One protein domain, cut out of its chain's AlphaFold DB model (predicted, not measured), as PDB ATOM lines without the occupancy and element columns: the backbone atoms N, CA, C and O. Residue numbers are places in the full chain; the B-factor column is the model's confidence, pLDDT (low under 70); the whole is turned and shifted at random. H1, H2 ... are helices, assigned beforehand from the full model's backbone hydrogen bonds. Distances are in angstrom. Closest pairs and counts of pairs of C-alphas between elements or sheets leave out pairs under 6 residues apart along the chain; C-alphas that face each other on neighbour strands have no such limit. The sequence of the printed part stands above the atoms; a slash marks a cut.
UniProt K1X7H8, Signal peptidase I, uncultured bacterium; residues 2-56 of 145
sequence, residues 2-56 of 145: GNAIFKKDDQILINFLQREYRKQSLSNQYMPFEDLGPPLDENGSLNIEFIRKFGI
ATOM      1  N   GLY A   2     106.340 134.019  87.471       59.50
ATOM      2  CA  GLY A   2     105.445 134.984  86.829       59.50
ATOM      3  C   GLY A   2     106.221 136.248  86.484       59.50
ATOM      4  O   GLY A   2     106.822 136.843  87.373       59.50
ATOM      5  N   ASN A   3     106.239 136.630  85.209       73.81
ATOM      6  CA  ASN A   3     106.732 137.945  84.810       73.81
ATOM      7  C   ASN A   3     105.702 139.011  85.198       73.81
ATOM      8  O   ASN A   3     104.500 138.737  85.210       73.81
ATOM      9  N   ALA A   4     106.175 140.222  85.496       74.81
ATOM     10  CA  ALA A   4     105.291 141.364  85.690       74.81
ATOM     11  C   ALA A   4     104.446 141.565  84.422       74.81
ATOM     12  O   ALA A   4     104.992 141.689  83.326       74.81
ATOM     13  N   ILE A   5     103.120 141.551  84.581       82.44
ATOM     14  CA  ILE A   5     102.170 141.730  83.472       82.44
ATOM     15  C   ILE A   5     102.177 143.188  83.001       82.44
ATOM     16  O   ILE A   5     102.082 143.441  81.805       82.44
ATOM     17  N   PHE A   6     102.338 144.128  83.936       86.94
ATOM     18  CA  PHE A   6     102.471 145.557  83.671       86.94
ATOM     19  C   PHE A   6     103.712 146.097  84.369       86.94
ATOM     20  O   PHE A   6     104.008 145.722  85.508       86.94
ATOM     21  N   LYS A   7     104.427 146.991  83.695       87.75
ATOM     22  CA  LYS A   7     105.477 147.802  84.301       87.75
ATOM     23  C   LYS A   7     104.889 149.103  84.846       87.75
ATOM     24  O   LYS A   7     103.820 149.544  84.431       87.75
ATOM     25  N   LYS A   8     105.604 149.738  85.780       85.25
ATOM     26  CA  LYS A   8     105.164 150.999  86.407       85.25
ATOM     27  C   LYS A   8     105.063 152.161  85.409       85.25
ATOM     28  O   LYS A   8     104.279 153.077  85.625       85.25
ATOM     29  N   ASP A   9     105.833 152.103  84.329       89.56
ATOM     30  CA  ASP A   9     105.873 153.064  83.227       89.56
ATOM     31  C   ASP A   9     104.843 152.784  82.116       89.56
ATOM     32  O   ASP A   9     104.692 153.601  81.208       89.56
ATOM     33  N   ASP A  10     104.092 151.677  82.178       93.31
ATOM     34  CA  ASP A  10     103.109 151.357  81.143       93.31
ATOM     35  C   ASP A  10     101.937 152.347  81.149       93.31
ATOM     36  O   ASP A  10     101.213 152.506  82.137       93.31
ATOM     37  N   GLN A  11     101.659 152.940  79.984       94.12
ATOM     38  CA  GLN A  11     100.574 153.912  79.814       94.12
ATOM     39  C   GLN A  11      99.200 153.352  80.224       94.12
ATOM     40  O   GLN A  11      98.343 154.093  80.707       94.12
ATOM     41  N   ILE A  12      98.979 152.042  80.057       93.69
ATOM     42  CA  ILE A  12      97.739 151.364  80.466       93.69
ATOM     43  C   ILE A  12      97.545 151.463  81.982       93.69
ATOM     44  O   ILE A  12      96.450 151.810  82.433       93.69
ATOM     45  N   LEU A  13      98.600 151.192  82.755       91.75
ATOM     46  CA  LEU A  13      98.571 151.252  84.213       91.75
ATOM     47  C   LEU A  13      98.401 152.698  84.690       91.75
ATOM     48  O   LEU A  13      97.541 152.964  85.527       91.75
ATOM     49  N   ILE A  14      99.127 153.644  84.087       93.12
ATOM     50  CA  ILE A  14      99.002 155.079  84.389       93.12
ATOM     51  C   ILE A  14      97.559 155.554  84.159       93.12
ATOM     52  O   ILE A  14      96.946 156.164  85.037       93.12
ATOM     53  N   ASN A  15      96.968 155.217  83.009       95.69
ATOM     54  CA  ASN A  15      95.588 155.581  82.682       95.69
ATOM     55  C   ASN A  15      94.566 154.889  83.599       95.69
ATOM     56  O   ASN A  15      93.473 155.411  83.830       95.69
ATOM     57  N   PHE A  16      94.857 153.681  84.088       94.69
ATOM     58  CA  PHE A  16      94.033 153.005  85.088       94.69
ATOM     59  C   PHE A  16      94.065 153.751  86.427       94.69
ATOM     60  O   PHE A  16      93.004 154.144  86.910       94.69
ATOM     61  N   LEU A  17      95.252 154.047  86.957       94.31
ATOM     62  CA  LEU A  17      95.415 154.772  88.221       94.31
ATOM     63  C   LEU A  17      94.769 156.165  88.169       94.31
ATOM     64  O   LEU A  17      94.021 156.536  89.067       94.31
ATOM     65  N   GLN A  18      94.934 156.908  87.068       95.00
ATOM     66  CA  GLN A  18      94.262 158.203  86.878       95.00
ATOM     67  C   GLN A  18      92.731 158.105  86.980       95.00
ATOM     68  O   GLN A  18      92.078 159.007  87.511       95.00
ATOM     69  N   ARG A  19      92.136 157.016  86.475       95.44
ATOM     70  CA  ARG A  19      90.691 156.771  86.595       95.44
ATOM     71  C   ARG A  19      90.302 156.441  88.032       95.44
ATOM     72  O   ARG A  19      89.272 156.929  88.490       95.44
ATOM     73  N   GLU A  20      91.112 155.659  88.735       95.38
ATOM     74  CA  GLU A  20      90.909 155.334  90.150       95.38
ATOM     75  C   GLU A  20      90.942 156.590  91.036       95.38
ATOM     76  O   GLU A  20      89.997 156.833  91.788       95.38
ATOM     77  N   TYR A  21      91.940 157.463  90.867       94.12
ATOM     78  CA  TYR A  21      92.013 158.732  91.603       94.12
ATOM     79  C   TYR A  21      90.868 159.688  91.252       94.12
ATOM     80  O   TYR A  21      90.339 160.380  92.123       94.12
ATOM     81  N   ARG A  22      90.410 159.703  89.990       95.38
ATOM     82  CA  ARG A  22      89.217 160.475  89.616       95.38
ATOM     83  C   ARG A  22      87.983 159.985  90.376       95.38
ATOM     84  O   ARG A  22      87.233 160.814  90.881       95.38
ATOM     85  N   LYS A  23      87.777 158.670  90.501       94.69
ATOM     86  CA  LYS A  23      86.663 158.117  91.294       94.69
ATOM     87  C   LYS A  23      86.757 158.531  92.763       94.69
ATOM     88  O   LYS A  23      85.747 158.927  93.333       94.69
ATOM     89  N   GLN A  24      87.959 158.506  93.340       94.38
ATOM     90  CA  GLN A  24      88.195 158.975  94.707       94.38
ATOM     91  C   GLN A  24      87.822 160.455  94.880       94.38
ATOM     92  O   GLN A  24      87.159 160.808  95.847       94.38
ATOM     93  N   SER A  25      88.172 161.319  93.920       93.88
ATOM     94  CA  SER A  25      87.828 162.751  93.987       93.88
ATOM     95  C   SER A  25      86.320 163.030  93.981       93.88
ATOM     96  O   SER A  25      85.879 164.068  94.468       93.88
ATOM     97  N   LEU A  26      85.523 162.099  93.446       95.25
ATOM     98  CA  LEU A  26      84.063 162.198  93.391       95.25
ATOM     99  C   LEU A  26      83.386 161.662  94.663       95.25
ATOM    100  O   LEU A  26      82.236 162.009  94.924       95.25
ATOM    101  N   SER A  27      84.061 160.805  95.439       92.75
ATOM    102  CA  SER A  27      83.521 160.207  96.662       92.75
ATOM    103  C   SER A  27      84.612 159.950  97.696       92.75
ATOM    104  O   SER A  27      85.470 159.087  97.516       92.75
ATOM    105  N   ASN A  28      84.493 160.610  98.848       84.25
ATOM    106  CA  ASN A  28      85.424 160.457  99.970       84.25
ATOM    107  C   ASN A  28      85.459 159.037 100.567       84.25
ATOM    108  O   ASN A  28      86.376 158.718 101.317       84.25
ATOM    109  N   GLN A  29      84.469 158.187 100.269       89.88
ATOM    110  CA  GLN A  29      84.415 156.807 100.765       89.88
ATOM    111  C   GLN A  29      85.175 155.820  99.864       89.88
ATOM    112  O   GLN A  29      85.480 154.706 100.288       89.88
ATOM    113  N   TYR A  30      85.475 156.199  98.619       90.25
ATOM    114  CA  TYR A  30      86.155 155.317  97.678       90.25
ATOM    115  C   TYR A  30      87.662 155.270  97.953       90.25
ATOM    116  O   TYR A  30      88.332 156.302  97.931       90.25
ATOM    117  N   MET A  31      88.208 154.070  98.160       86.81
ATOM    118  CA  MET A  31      89.655 153.849  98.172       86.81
ATOM    119  C   MET A  31      90.109 153.360  96.790       86.81
ATOM    120  O   MET A  31      89.631 152.311  96.350       86.81
ATOM    121  N   PRO A  32      91.000 154.095  96.100       91.50
ATOM    122  CA  PRO A  32      91.523 153.668  94.811       91.50
ATOM    123  C   PRO A  32      92.422 152.441  94.967       91.50
ATOM    124  O   PRO A  32      93.106 152.280  95.979       91.50
ATOM    125  N   PHE A  33      92.455 151.595  93.938       88.25
ATOM    126  CA  PHE A  33      93.497 150.577  93.844       88.25
ATOM    127  C   PHE A  33      94.836 151.240  93.509       88.25
ATOM    128  O   PHE A  33      94.978 151.847  92.447       88.25
ATOM    129  N   GLU A  34      95.821 151.083  94.389       86.38
ATOM    130  CA  GLU A  34      97.179 151.587  94.209       86.38
ATOM    131  C   GLU A  34      98.189 150.566  94.741       86.38
ATOM    132  O   GLU A  34      98.102 150.129  95.890       86.38
ATOM    133  N   ASP A  35      99.152 150.178  93.902       84.75
ATOM    134  CA  ASP A  35     100.253 149.305  94.310       84.75
ATOM    135  C   ASP A  35     101.364 150.133  94.964       84.75
ATOM    136  O   ASP A  35     102.326 150.569  94.325       84.75
ATOM    137  N   LEU A  36     101.195 150.366  96.264       84.62
ATOM    138  CA  LEU A  36     102.155 151.077  97.108       84.62
ATOM    139  C   LEU A  36     103.414 150.239  97.402       84.62
ATOM    140  O   LEU A  36     104.404 150.767  97.906       84.62
ATOM    141  N   GLY A  37     103.407 148.949  97.055       86.81
ATOM    142  CA  GLY A  37     104.500 148.032  97.337       86.81
ATOM    143  C   GLY A  37     104.594 147.626  98.816       86.81
ATOM    144  O   GLY A  37     103.606 147.678  99.554       86.81
ATOM    145  N   PRO A  38     105.767 147.138  99.256       89.75
ATOM    146  CA  PRO A  38     105.964 146.720 100.637       89.75
ATOM    147  C   PRO A  38     105.917 147.926 101.591       89.75
ATOM    148  O   PRO A  38     106.262 149.034 101.186       89.75
ATOM    149  N   PRO A  39     105.556 147.722 102.873       92.19
ATOM    150  CA  PRO A  39     105.442 148.782 103.877       92.19
ATOM    151  C   PRO A  39     106.822 149.253 104.368       92.19
ATOM    152  O   PRO A  39     107.152 149.119 105.549       92.19
ATOM    153  N   LEU A  40     107.654 149.746 103.455       93.56
ATOM    154  CA  LEU A  40     109.027 150.165 103.705       93.56
ATOM    155  C   LEU A  40     109.205 151.641 103.354       93.56
ATOM    156  O   LEU A  40     108.710 152.112 102.333       93.56
ATOM    157  N   ASP A  41     109.944 152.347 104.199       91.44
ATOM    158  CA  ASP A  41     110.403 153.706 103.940       91.44
ATOM    159  C   ASP A  41     111.568 153.706 102.937       91.44
ATOM    160  O   ASP A  41     112.192 152.673 102.683       91.44
ATOM    161  N   GLU A  42     111.933 154.885 102.428       89.12
ATOM    162  CA  GLU A  42     113.067 155.071 101.502       89.12
ATOM    163  C   GLU A  42     114.394 154.519 102.057       89.12
ATOM    164  O   GLU A  42     115.253 154.058 101.309       89.12
ATOM    165  N   ASN A  43     114.532 154.496 103.386       91.19
ATOM    166  CA  ASN A  43     115.708 153.984 104.093       91.19
ATOM    167  C   ASN A  43     115.677 152.457 104.320       91.19
ATOM    168  O   ASN A  43     116.589 151.914 104.941       91.19
ATOM    169  N   GLY A  44     114.616 151.765 103.888       89.62
ATOM    170  CA  GLY A  44     114.403 150.329 104.113       89.62
ATOM    171  C   GLY A  44     113.847 149.961 105.495       89.62
ATOM    172  O   GLY A  44     113.693 148.778 105.799       89.62
ATOM    173  N   SER A  45     113.534 150.948 106.335       93.06
ATOM    174  CA  SER A  45     112.847 150.758 107.621       93.06
ATOM    175  C   SER A  45     111.350 150.503 107.428       93.06
ATOM    176  O   SER A  45     110.796 150.818 106.382       93.06
ATOM    177  N   LEU A  46     110.674 149.938 108.432       91.88
ATOM    178  CA  LEU A  46     109.230 149.683 108.368       91.88
ATOM    179  C   LEU A  46     108.414 150.978 108.477       91.88
ATOM    180  O   LEU A  46     108.508 151.684 109.483       91.88
ATOM    181  N   ASN A  47     107.519 151.202 107.514       94.12
ATOM    182  CA  ASN A  47     106.576 152.313 107.542       94.12
ATOM    183  C   ASN A  47     105.394 151.996 108.477       94.12
ATOM    184  O   ASN A  47     104.444 151.288 108.124       94.12
ATOM    185  N   ILE A  48     105.449 152.518 109.703       91.50
ATOM    186  CA  ILE A  48     104.442 152.241 110.739       91.50
ATOM    187  C   ILE A  48     103.073 152.829 110.367       91.50
ATOM    188  O   ILE A  48     102.044 152.232 110.685       91.50
ATOM    189  N   GLU A  49     103.037 153.987 109.709       91.12
ATOM    190  CA  GLU A  49     101.788 154.650 109.327       91.12
ATOM    191  C   GLU A  49     101.026 153.834 108.281       91.12
ATOM    192  O   GLU A  49      99.832 153.578 108.444       91.12
ATOM    193  N   PHE A  50     101.738 153.322 107.278       90.81
ATOM    194  CA  PHE A  50     101.204 152.395 106.292       90.81
ATOM    195  C   PHE A  50     100.599 151.160 106.963       90.81
ATOM    196  O   PHE A  50      99.453 150.799 106.692       90.81
ATOM    197  N   ILE A  51     101.340 150.529 107.881       91.19
ATOM    198  CA  ILE A  51     100.877 149.328 108.592       91.19
ATOM    199  C   ILE A  51      99.647 149.641 109.448       91.19
ATOM    200  O   ILE A  51      98.735 148.827 109.525       91.19
ATOM    201  N   ARG A  52      99.574 150.815 110.079       90.56
ATOM    202  CA  ARG A  52      98.392 151.213 110.862       90.56
ATOM    203  C   ARG A  52      97.177 151.508 109.988       90.56
ATOM    204  O   ARG A  52      96.060 151.261 110.429       90.56
ATOM    205  N   LYS A  53      97.390 152.047 108.786       88.38
ATOM    206  CA  LYS A  53      96.323 152.426 107.856       88.38
ATOM    207  C   LYS A  53      95.742 151.226 107.106       88.38
ATOM    208  O   LYS A  53      94.529 151.155 106.945       88.38
ATOM    209  N   PHE A  54      96.595 150.308 106.653       87.94
ATOM    210  CA  PHE A  54      96.204 149.194 105.777       87.94
ATOM    211  C   PHE A  54      96.380 147.809 106.405       87.94
ATOM    212  O   PHE A  54      95.851 146.825 105.891       87.94
ATOM    213  N   GLY A  55      97.144 147.708 107.490       89.38
ATOM    214  CA  GLY A  55      97.391 146.444 108.168       89.38
ATOM    215  C   GLY A  55      96.201 145.977 108.997       89.38
ATOM    216  O   GLY A  55      95.287 146.728 109.336       89.38
ATOM    217  N   ILE A  56      96.245 144.699 109.358       91.50
ATOM    218  CA  ILE A  56      95.245 144.058 110.204       91.50
ATOM    219  C   ILE A  56      95.815 143.827 111.604       91.50
ATOM    220  O   ILE A  56      96.923 143.313 111.767       91.50
TER     221      ILE A  56
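What this domain is: This is residues 2 to 56 of the 145 residues of the protein "Signal peptidase I" of uncultured bacterium (UniProt K1X7H8). A free first end, residues 2 to 7, leads into one long helix, H1; a long loop then folds back from the far end of H1 and swings away to a short helix, H2, which has no contact with H1. The shape is an open frame of loosely connected parts. The 55 printed residues hold two named helices, H1 then H2, and no named strand; the class is all helix, with under half of the residues, 23, in named elements. The whole is loose, with a radius of gyration of the C-alphas of 13.8 A and spans of 33 by 31 by 20 A.

How they stand to each other: H1, residues 11 to 26, and H2, residues 48 to 54, are apart, with no C-alpha of the one within 8 A of the other. Residues 9 to 15, of which 11 to 15 belong to H1, stand free, as do residues 2 to 7. In H1 and H2 every O i to N i+4 pair is within hydrogen-bond range.

Where its parts are: H1 runs 22.9 A from C-alpha 11 at (100.574, 153.912, 79.814) to C-alpha 26. H2 runs 10.1 A and ends with C-alpha 54 at (96.204, 149.194, 105.777).

The domain as a whole: The C-alphas farthest apart, of Gly 2 and Leu 26, are 35.2 A apart. The link from H1 to H2, residues 27 to 47, is long. The printed part has no cut, and residue 2 has a pLDDT under 70.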